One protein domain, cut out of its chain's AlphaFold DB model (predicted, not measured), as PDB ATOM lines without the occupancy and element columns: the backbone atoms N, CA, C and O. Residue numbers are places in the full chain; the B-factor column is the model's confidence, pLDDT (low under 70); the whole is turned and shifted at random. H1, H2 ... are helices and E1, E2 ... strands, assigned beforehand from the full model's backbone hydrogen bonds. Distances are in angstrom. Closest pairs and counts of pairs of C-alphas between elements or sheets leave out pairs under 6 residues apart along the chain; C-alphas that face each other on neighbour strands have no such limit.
ATOM      1  N   SER A   7     104.755  85.629 112.360       87.19
ATOM      2  CA  SER A   7     103.943  85.587 111.133       87.19
ATOM      3  C   SER A   7     104.490  86.513 110.042       87.19
ATOM      4  O   SER A   7     104.504  86.171 108.861       87.19
ATOM      5  N   LYS A   8     105.000  87.693 110.427       89.75
ATOM      6  CA  LYS A   8     105.629  88.646 109.493       89.75
ATOM      7  C   LYS A   8     107.012  88.197 109.014       89.75
ATOM      8  O   LYS A   8     107.395  88.522 107.891       89.75
ATOM      9  N   LEU A   9     107.764  87.486 109.853       90.31
ATOM     10  CA  LEU A   9     109.067  86.917 109.503       90.31
ATOM     11  C   LEU A   9     108.885  85.733 108.547       90.31
ATOM     12  O   LEU A   9     109.563  85.673 107.524       90.31
ATOM     13  N   ILE A  10     107.908  84.869 108.831       90.31
ATOM     14  CA  ILE A  10     107.477  83.770 107.965       90.31
ATOM     15  C   ILE A  10     107.029  84.318 106.609       90.31
ATOM     16  O   ILE A  10     107.563  83.897 105.589       90.31
ATOM     17  N   GLN A  11     106.119  85.299 106.583       90.94
ATOM     18  CA  GLN A  11     105.652  85.906 105.331       90.94
ATOM     19  C   GLN A  11     106.817  86.475 104.515       90.94
ATOM     20  O   GLN A  11     106.923  86.228 103.319       90.94
ATOM     21  N   ARG A  12     107.763  87.163 105.166       91.25
ATOM     22  CA  ARG A  12     108.954  87.673 104.481       91.25
ATOM     23  C   ARG A  12     109.851  86.562 103.926       91.25
ATOM     24  O   ARG A  12     110.401  86.747 102.847       91.25
ATOM     25  N   ALA A  13     110.007  85.446 104.636       89.94
ATOM     26  CA  ALA A  13     110.760  84.287 104.152       89.94
ATOM     27  C   ALA A  13     110.042  83.534 103.016       89.94
ATOM     28  O   ALA A  13     110.689  82.860 102.222       89.94
ATOM     29  N   VAL A  14     108.715  83.658 102.909       89.50
ATOM     30  CA  VAL A  14     107.947  83.177 101.749       89.50
ATOM     31  C   VAL A  14     108.131  84.105 100.543       89.50
ATOM     32  O   VAL A  14     108.290  83.632  99.421       89.50
ATOM     33  N   ASP A  15     108.135  85.418 100.771       91.19
ATOM     34  CA  ASP A  15     108.138  86.426  99.705       91.19
ATOM     35  C   ASP A  15     109.540  86.773  99.171       91.19
ATOM     36  O   ASP A  15     109.661  87.414  98.125       91.19
ATOM     37  N   SER A  16     110.607  86.398  99.883       89.62
ATOM     38  CA  SER A  16     111.986  86.777  99.559       89.62
ATOM     39  C   SER A  16     112.930  85.583  99.546       89.62
ATOM     40  O   SER A  16     112.914  84.747 100.440       89.62
ATOM     41  N   ASN A  17     113.846  85.567  98.576       88.44
ATOM     42  CA  ASN A  17     114.959  84.617  98.534       88.44
ATOM     43  C   ASN A  17     116.163  85.043  99.401       88.44
ATOM     44  O   ASN A  17     117.159  84.327  99.439       88.44
ATOM     45  N   GLN A  18     116.089  86.209 100.056       92.12
ATOM     46  CA  GLN A  18     117.111  86.733 100.971       92.12
ATOM     47  C   GLN A  18     116.719  86.570 102.445       92.12
ATOM     48  O   GLN A  18     117.471  86.986 103.322       92.12
ATOM     49  N   ALA A  19     115.543  86.008 102.733       92.75
ATOM     50  CA  ALA A  19     115.072  85.775 104.088       92.75
ATOM     51  C   ALA A  19     114.680  84.309 104.270       92.75
ATOM     52  O   ALA A  19     114.074  83.701 103.394       92.75
ATOM     53  N   PHE A  20     115.010  83.748 105.427       91.31
ATOM     54  CA  PHE A  20     114.830  82.333 105.716       91.31
ATOM     55  C   PHE A  20     114.251  82.167 107.110       91.31
ATOM     56  O   PHE A  20     114.704  82.809 108.054       91.31
ATOM     57  N   HIS A  21     113.274  81.276 107.237       90.44
ATOM     58  CA  HIS A  21     112.665  80.903 108.507       90.44
ATOM     59  C   HIS A  21     112.611  79.381 108.598       90.44
ATOM     60  O   HIS A  21     112.326  78.724 107.597       90.44
ATOM     61  N   VAL A  22     112.855  78.813 109.779       84.62
ATOM     62  CA  VAL A  22     112.874  77.349 109.980       84.62
ATOM     63  C   VAL A  22     111.554  76.662 109.619       84.62
ATOM     64  O   VAL A  22     111.569  75.542 109.111       84.62
ATOM     65  N   ASP A  23     110.426  77.346 109.815       81.94
ATOM     66  CA  ASP A  23     109.094  76.820 109.477       81.94
ATOM     67  C   ASP A  23     108.742  76.910 107.984       81.94
ATOM     68  O   ASP A  23     107.790  76.273 107.524       81.94
ATOM     69  N   VAL A  24     109.520  77.654 107.193       79.81
ATOM     70  CA  VAL A  24     109.360  77.708 105.736       79.81
ATOM     71  C   VAL A  24     110.219  76.591 105.134       79.81
ATOM     72  O   VAL A  24     111.446  76.660 105.107       79.81
ATOM     73  N   ARG A  25     109.571  75.493 104.710       61.62
ATOM     74  CA  ARG A  25     110.255  74.262 104.266       61.62
ATOM     75  C   ARG A  25     111.219  74.490 103.092       61.62
ATOM     76  O   ARG A  25     110.870  75.122 102.104       61.62
ATOM     77  N   ALA A  26     112.348  73.775 103.190       56.53
ATOM     78  CA  ALA A  26     113.410  73.571 102.200       56.53
ATOM     79  C   ALA A  26     114.318  74.780 101.943       56.53
ATOM     80  O   ALA A  26     114.387  75.308 100.838       56.53
ATOM     81  N   THR A  27     115.118  75.142 102.946       64.44
ATOM     82  CA  THR A  27     116.349  75.876 102.665       64.44
ATOM     83  C   THR A  27     117.415  74.865 102.234       64.44
ATOM     84  O   THR A  27     117.680  73.870 102.912       64.44
ATOM     85  N   ASN A  28     118.058  75.101 101.094       81.31
ATOM     86  CA  ASN A  28     119.304  74.426 100.728       81.31
ATOM     87  C   ASN A  28     120.481  74.995 101.538       81.31
ATOM     88  O   ASN A  28     121.613  74.933 101.087       81.31
ATOM     89  N   ILE A  29     120.241  75.572 102.718       86.62
ATOM     90  CA  ILE A  29     121.277  76.185 103.543       86.62
ATOM     91  C   ILE A  29     122.021  75.080 104.295       86.62
ATOM     92  O   ILE A  29     121.445  74.253 105.008       86.62
ATOM     93  N   LYS A  30     123.335  75.060 104.114       89.62
ATOM     94  CA  LYS A  30     124.279  74.225 104.848       89.62
ATOM     95  C   LYS A  30     124.708  74.897 106.145       89.62
ATOM     96  O   LYS A  30     124.821  74.217 107.162       89.62
ATOM     97  N   SER A  31     124.975  76.199 106.118       92.19
ATOM     98  CA  SER A  31     125.466  76.956 107.274       92.19
ATOM     99  C   SER A  31     125.129  78.439 107.157       92.19
ATOM    100  O   SER A  31     125.013  78.963 106.054       92.19
ATOM    101  N   VAL A  32     124.980  79.103 108.302       93.25
ATOM    102  CA  VAL A  32     124.752  80.551 108.420       93.25
ATOM    103  C   VAL A  32     125.982  81.162 109.081       93.25
ATOM    104  O   VAL A  32     126.538  80.557 109.998       93.25
ATOM    105  N   PHE A  33     126.389  82.347 108.644       96.75
ATOM    106  CA  PHE A  33     127.513  83.087 109.202       96.75
ATOM    107  C   PHE A  33     127.098  84.520 109.532       96.75
ATOM    108  O   PHE A  33     126.296  85.118 108.816       96.75
ATOM    109  N   LEU A  34     127.668  85.067 110.603       96.88
ATOM    110  CA  LEU A  34     127.550  86.467 110.993       96.88
ATOM    111  C   LEU A  34     128.955  87.045 111.144       96.88
ATOM    112  O   LEU A  34     129.739  86.547 111.948       96.88
ATOM    113  N   ASN A  35     129.279  88.084 110.378       97.12
ATOM    114  CA  ASN A  35     130.614  88.692 110.339       97.12
ATOM    115  C   ASN A  35     131.733  87.652 110.096       97.12
ATOM    116  O   ASN A  35     132.826  87.756 110.649       97.12
ATOM    117  N   GLY A  36     131.444  86.620 109.294       96.44
ATOM    118  CA  GLY A  36     132.363  85.516 108.993       96.44
ATOM    119  C   GLY A  36     132.415  84.390 110.035       96.44
ATOM    120  O   GLY A  36     133.032  83.360 109.770       96.44
ATOM    121  N   GLU A  37     131.747  84.522 111.184       95.06
ATOM    122  CA  GLU A  37     131.673  83.466 112.199       95.06
ATOM    123  C   GLU A  37     130.443  82.583 111.995       95.06
ATOM    124  O   GLU A  37     129.334  83.078 111.796       95.06
ATOM    125  N   GLN A  38     130.621  81.262 112.056       94.38
ATOM    126  CA  GLN A  38     129.522  80.318 111.868       94.38
ATOM    127  C   GLN A  38     128.537  80.381 113.041       94.38
ATOM    128  O   GLN A  38     128.911  80.218 114.204       94.38
ATOM    129  N   ILE A  39     127.257  80.537 112.721       92.31
ATOM    130  CA  ILE A  39     126.166  80.614 113.685       92.31
ATOM    131  C   ILE A  39     125.416  79.287 113.737       92.31
ATOM    132  O   ILE A  39     125.095  78.675 112.717       92.31
ATOM    133  N   ARG A  40     125.122  78.857 114.964       87.75
ATOM    134  CA  ARG A  40     124.268  77.706 115.270       87.75
ATOM    135  C   ARG A  40     122.900  78.178 115.750       87.75
ATOM    136  O   ARG A  40     122.773  79.299 116.243       87.75
ATOM    137  N   ASP A  41     121.909  77.305 115.593       85.19
ATOM    138  CA  ASP A  41     120.568  77.445 116.174       85.19
ATOM    139  C   ASP A  41     119.822  78.736 115.782       85.19
ATOM    140  O   ASP A  41     118.997  79.257 116.537       85.19
ATOM    141  N   ALA A  42     120.111  79.265 114.586       89.88
ATOM    142  CA  ALA A  42     119.355  80.364 113.995       89.88
ATOM    143  C   ALA A  42     117.977  79.870 113.538       89.88
ATOM    144  O   ALA A  42     117.885  78.899 112.784       89.88
ATOM    145  N   PHE A  43     116.918  80.553 113.973       89.31
ATOM    146  CA  PHE A  43     115.550  80.251 113.545       89.31
ATOM    147  C   PHE A  43     115.082  81.162 112.403       89.31
ATOM    148  O   PHE A  43     114.254  80.754 111.588       89.31
ATOM    149  N   TYR A  44     115.638  82.374 112.320       92.44
ATOM    150  CA  TYR A  44     115.372  83.332 111.252       92.44
ATOM    151  C   TYR A  44     116.654  84.031 110.808       92.44
ATOM    152  O   TYR A  44     117.503  84.365 111.634       92.44
ATOM    153  N   VAL A  45     116.779  84.275 109.507       94.00
ATOM    154  CA  VAL A  45     117.945  84.901 108.876       94.00
ATOM    155  C   VAL A  45     117.463  85.844 107.777       94.00
ATOM    156  O   VAL A  45     116.619  85.453 106.975       94.00
ATOM    157  N   ASP A  46     118.002  87.059 107.710       95.06
ATOM    158  CA  ASP A  46     117.715  88.038 106.657       95.06
ATOM    159  C   ASP A  46     119.021  88.655 106.145       95.06
ATOM    160  O   ASP A  46     119.645  89.478 106.820       95.06
ATOM    161  N   LEU A  47     119.437  88.230 104.951       95.25
ATOM    162  CA  LEU A  47     120.687  88.656 104.318       95.25
ATOM    163  C   LEU A  47     120.610  90.116 103.869       95.25
ATOM    164  O   LEU A  47     121.576  90.860 103.984       95.25
ATOM    165  N   GLU A  48     119.440  90.543 103.387       95.38
ATOM    166  CA  GLU A  48     119.225  91.902 102.885       95.38
ATOM    167  C   GLU A  48     119.239  92.922 104.027       95.38
ATOM    168  O   GLU A  48     119.794  94.011 103.891       95.38
ATOM    169  N   LYS A  49     118.630  92.577 105.165       94.75
ATOM    170  CA  LYS A  49     118.579  93.463 106.337       94.75
ATOM    171  C   LYS A  49     119.759  93.295 107.292       94.75
ATOM    172  O   LYS A  49     119.861  94.081 108.233       94.75
ATOM    173  N   GLY A  50     120.623  92.303 107.076       96.06
ATOM    174  CA  GLY A  50     121.827  92.091 107.877       96.06
ATOM    175  C   GLY A  50     121.529  91.735 109.333       96.06
ATOM    176  O   GLY A  50     122.111  92.314 110.253       96.06
ATOM    177  N   PHE A  51     120.584  90.820 109.570       96.19
ATOM    178  CA  PHE A  51     120.349  90.299 110.916       96.19
ATOM    179  C   PHE A  51     119.873  88.847 110.922       96.19
ATOM    180  O   PHE A  51     119.385  88.308 109.928       96.19
ATOM    181  N   LEU A  52     119.992  88.223 112.086       94.81
ATOM    182  CA  LEU A  52     119.427  86.911 112.362       94.81
ATOM    183  C   LEU A  52     118.848  86.864 113.769       94.81
ATOM    184  O   LEU A  52     119.181  87.687 114.628       94.81
ATOM    185  N   ILE A  53     117.997  85.872 114.003       93.69
ATOM    186  CA  ILE A  53     117.460  85.566 115.320       93.69
ATOM    187  C   ILE A  53     117.758  84.107 115.645       93.69
ATOM    188  O   ILE A  53     117.554  83.214 114.818       93.69
ATOM    189  N   ARG A  54     118.258  83.866 116.855       92.12
ATOM    190  CA  ARG A  54     118.638  82.532 117.332       92.12
ATOM    191  C   ARG A  54     118.266  82.323 118.793       92.12
ATOM    192  O   ARG A  54     117.960  83.281 119.509       92.12
ATOM    193  N   ILE A  55     118.335  81.072 119.241       91.56
ATOM    194  CA  ILE A  55     118.298  80.757 120.671       91.56
ATOM    195  C   ILE A  55     119.564  81.323 121.319       91.56
ATOM    196  O   ILE A  55     120.679  81.077 120.859       91.56
ATOM    197  N   LYS A  56     119.397  82.086 122.399       92.25
ATOM    198  CA  LYS A  56     120.521  82.617 123.165       92.25
ATOM    199  C   LYS A  56     121.217  81.483 123.905       92.25
ATOM    200  O   LYS A  56     120.564  80.716 124.614       92.25
ATOM    201  N   THR A  57     122.540  81.422 123.802       92.62
ATOM    202  CA  THR A  57     123.357  80.414 124.487       92.62
ATOM    203  C   THR A  57     124.327  81.039 125.485       92.62
ATOM    204  O   THR A  57     124.748  82.183 125.319       92.62
ATOM    205  N   ASP A  58     124.697  80.290 126.524       91.94
ATOM    206  CA  ASP A  58     125.819  80.635 127.400       91.94
ATOM    207  C   ASP A  58     127.179  80.331 126.732       91.94
ATOM    208  O   ASP A  58     127.251  79.885 125.581       91.94
ATOM    209  N   ILE A  59     128.273  80.576 127.459       90.50
ATOM    210  CA  ILE A  59     129.646  80.324 126.987       90.50
ATOM    211  C   ILE A  59     129.939  78.839 126.712       90.50
ATOM    212  O   ILE A  59     130.897  78.525 126.013       90.50
ATOM    213  N   GLU A  60     129.121  77.926 127.239       92.06
ATOM    214  CA  GLU A  60     129.216  76.479 127.022       92.06
ATOM    215  C   GLU A  60     128.254  76.008 125.917       92.06
ATOM    216  O   GLU A  60     128.028  74.810 125.755       92.06
ATOM    217  N   CYS A  61     127.691  76.941 125.135       87.75
ATOM    218  CA  CYS A  61     126.704  76.685 124.083       87.75
ATOM    219  C   CYS A  61     125.389  76.066 124.590       87.75
ATOM    220  O   CYS A  61     124.686  75.403 123.827       87.75
ATOM    221  N   ARG A  62     125.018  76.278 125.858       91.69
ATOM    222  CA  ARG A  62     123.736  75.797 126.395       91.69
ATOM    223  C   ARG A  62     122.648  76.860 126.260       91.69
ATOM    224  O   ARG A  62     122.931  78.025 126.544       91.69
ATOM    225  N   PRO A  63     121.408  76.489 125.891       92.31
ATOM    226  CA  PRO A  63     120.293  77.427 125.830       92.31
ATOM    227  C   PRO A  63     120.058  78.152 127.157       92.31
ATOM    228  O   PRO A  63     119.975  77.531 128.218       92.31
ATOM    229  N   VAL A  64     119.918  79.473 127.093       93.56
ATOM    230  CA  VAL A  64     119.588  80.307 128.248       93.56
ATOM    231  C   VAL A  64     118.079  80.290 128.467       93.56
ATOM    232  O   VAL A  64     117.306  80.590 127.560       93.56
ATOM    233  N   MET A  65     117.670  79.991 129.701       92.75
ATOM    234  CA  MET A  65     116.273  80.015 130.126       92.75
ATOM    235  C   MET A  65     116.009  81.237 131.012       92.75
ATOM    236  O   MET A  65     116.724  81.460 131.988       92.75
ATOM    237  N   ILE A  66     114.968  82.010 130.711       88.38
ATOM    238  CA  ILE A  66     114.499  83.140 131.525       88.38
ATOM    239  C   ILE A  66     113.050  82.857 131.905       88.38
ATOM    240  O   ILE A  66     112.213  82.631 131.038       88.38
ATOM    241  N   SER A  67     112.750  82.829 133.205       90.62
ATOM    242  CA  SER A  67     111.396  82.550 133.717       90.62
ATOM    243  C   SER A  67     110.779  81.240 133.192       90.62
ATOM    244  O   SER A  67     109.568  81.143 133.024       90.62
ATOM    245  N   GLY A  68     111.615  80.224 132.940       87.94
ATOM    246  CA  GLY A  68     111.182  78.921 132.420       87.94
ATOM    247  C   GLY A  68     111.049  78.843 130.896       87.94
ATOM    248  O   GLY A  68     110.570  77.832 130.392       87.94
ATOM    249  N   GLU A  69     111.498  79.860 130.160       86.88
ATOM    250  CA  GLU A  69     111.352  79.938 128.704       86.88
ATOM    251  C   GLU A  69     112.676  80.201 127.993       86.88
ATOM    252  O   GLU A  69     113.562  80.849 128.549       86.88
ATOM    253  N   LEU A  70     112.794  79.725 126.750       88.88
ATOM    254  CA  LEU A  70     113.976  79.950 125.921       88.88
ATOM    255  C   LEU A  70     114.141  81.441 125.620       88.88
ATOM    256  O   LEU A  70     113.266  82.081 125.028       88.88
ATOM    257  N   ALA A  71     115.292  81.985 125.999       90.00
ATOM    258  CA  ALA A  71     115.689  83.316 125.588       90.00
ATOM    259  C   ALA A  71     116.136  83.288 124.123       90.00
ATOM    260  O   ALA A  71     116.896  82.416 123.704       90.00
ATOM    261  N   HIS A  72     115.698  84.286 123.366       90.50
ATOM    262  CA  HIS A  72     116.130  84.511 121.993       90.50
ATOM    263  C   HIS A  72     116.970  85.783 121.935       90.50
ATOM    264  O   HIS A  72     116.793  86.694 122.749       90.50
ATOM    265  N   GLU A  73     117.879  85.852 120.974       91.88
ATOM    266  CA  GLU A  73     118.674  87.048 120.710       91.88
ATOM    267  C   GLU A  73     118.628  87.422 119.232       91.88
ATOM    268  O   GLU A  73     118.587  86.551 118.361       91.88
ATOM    269  N   ILE A  74     118.620  88.732 118.974       94.12
ATOM    270  CA  ILE A  74     118.715  89.314 117.636       94.12
ATOM    271  C   ILE A  74     120.140  89.824 117.473       94.12
ATOM    272  O   ILE A  74     120.600  90.637 118.278       94.12
ATOM    273  N   LEU A  75     120.823  89.356 116.434       95.12
ATOM    274  CA  LEU A  75     122.191  89.750 116.125       95.12
ATOM    275  C   LEU A  75     122.214  90.476 114.781       95.12
ATOM    276  O   LEU A  75     121.637  89.991 113.810       95.12
ATOM    277  N   PHE A  76     122.887  91.625 114.740       97.00
ATOM    278  CA  PHE A  76     123.035  92.463 113.548       97.00
ATOM    279  C   PHE A  76     124.465  92.383 113.018       97.00
ATOM    280  O   PHE A  76     125.416  92.329 113.803       97.00
ATOM    281  N   GLY A  77     124.625  92.416 111.699       96.44
ATOM    282  CA  GLY A  77     125.929  92.401 111.046       96.44
ATOM    283  C   GLY A  77     125.862  91.909 109.607       96.44
ATOM    284  O   GLY A  77     124.796  91.866 108.999       96.44
ATOM    285  N   ASP A  78     127.018  91.533 109.071       97.31
ATOM    286  CA  ASP A  78     127.106  90.907 107.757       97.31
ATOM    287  C   ASP A  78     126.640  89.452 107.850       97.31
ATOM    288  O   ASP A  78     127.317  88.611 108.446       97.31
ATOM    289  N   VAL A  79     125.453  89.168 107.316       96.81
ATOM    290  CA  VAL A  79     124.836  87.844 107.380       96.81
ATOM    291  C   VAL A  79     124.989  87.159 106.034       96.81
ATOM    292  O   VAL A  79     124.497  87.641 105.017       96.81
ATOM    293  N   THR A  80     125.630  85.996 106.039       96.06
ATOM    294  CA  THR A  80     125.854  85.192 104.836       96.06
ATOM    295  C   THR A  80     125.453  83.743 105.073       96.06
ATOM    296  O   THR A  80     125.339  83.279 106.209       96.06
ATOM    297  N   VAL A  81     125.194  83.013 103.991       93.38
ATOM    298  CA  VAL A  81     124.826  81.597 104.044       93.38
ATOM    299  C   VAL A  81     125.668  80.798 103.065       93.38
ATOM    300  O   VAL A  81     125.962  81.242 101.958       93.38
ATOM    301  N   GLU A  82     126.038  79.596 103.479       93.62
ATOM    302  CA  GLU A  82     126.590  78.573 102.602       93.62
ATOM    303  C   GLU A  82     125.450  77.645 102.187       93.62
ATOM    304  O   GLU A  82     124.695  77.167 103.039       93.62
ATOM    305  N   TYR A  83     125.334  77.371 100.890       90.38
ATOM    306  CA  TYR A  83     124.334  76.459 100.347       90.38
ATOM    307  C   TYR A  83     124.900  75.039 100.195       90.38
ATOM    308  O   TYR A  83     126.101  74.841 100.033       90.38
ATOM    309  N   ARG A  84     124.027  74.036 100.276       86.75
ATOM    310  CA  ARG A  84     124.308  72.650  99.900       86.75
ATOM    311  C   ARG A  84     124.347  72.589  98.372       86.75
ATOM    312  O   ARG A  84     123.438  73.129  97.738       86.75
TER     313      ARG A  84
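What this domain is: This is residues 7 to 84 of the 85 residues of an uncharacterized protein of Acinetobacter johnsonii (UniProt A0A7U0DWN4). Two small sheets lie partly face to face with their strands crossed, E1, E4, E5 and E6 in one and E3, E2 and E7 in the other, a small sandwich; the short helix H1 covers the edge strand E1, and residues 56 to 71 make a long loop running out beyond E5 and E6. The printed part has 78 residues, with one named helix and seven named strands in the order H1 E1 E2 E3 E4 E5 E6 E7, of mixed class. The larger sheet, E1 - E4 - E5 - E6, is antiparallel; in the smaller, E3 - E2 - E7, E2 and E7 are antiparallel. It is compact, with a radius of gyration of the C-alphas of 12.6 A and spans of 34 by 28 by 21 A.

How they stand to each other: Start at H1, residues 7 to 15, where every O i to N i+4 pair is within hydrogen-bond range. It is on the larger sheet, over E1, residues 19 to 21, at a height over the sheet of 6.7 A; their closest C-alphas, of Ala 13 and Ala 19, are 4.6 A apart. On the local plane, which only just has enough support with 6 C-alphas, H1 runs slantwise to E1 at 44 degrees. Look next at E2, residues 29 to 34, and E3, residues 37 to 39, which meet only at a point, C-alphas 38 and 33 facing each other at 4.3 A. E4, residues 42 to 46, is antiparallel to E1, with N 20 and O 45 at 2.8 A. E4, E5, residues 51 to 55, and E6, residues 72 to 76, form a meander, each strand the antiparallel neighbour of the one before. In the hairpin E4 and E5, find N 43 and O 53 at 2.9 A; in the hairpin E5 and E6, N 52 and O 75 at 3.0 A. E7, residues 79 to 83, is antiparallel to E2, with N 33 and O 80 at 2.8 A. The two sheets form a sandwich, two sheets face to face, their strands at 68 degrees.

Where its parts are: Find C-alpha 7 at (103.943, 85.587, 111.133), where H1 begins its 12.2 A. E1 covers 7.0 A, E2 14.2 A, E3 6.4 A, E4 10.7 A, E5 13.8 A and E6 13.5 A. E7 runs 13.4 A to C-alpha 83 at (124.334, 76.459, 100.347).

The domain as a whole: The C-alphas farthest apart, of Ser 67 and Arg 84, are 37.5 A apart. The printed part has no cut, and E5 to E6 is its long link. The model's pLDDT is under 70 at residues 25 to 27.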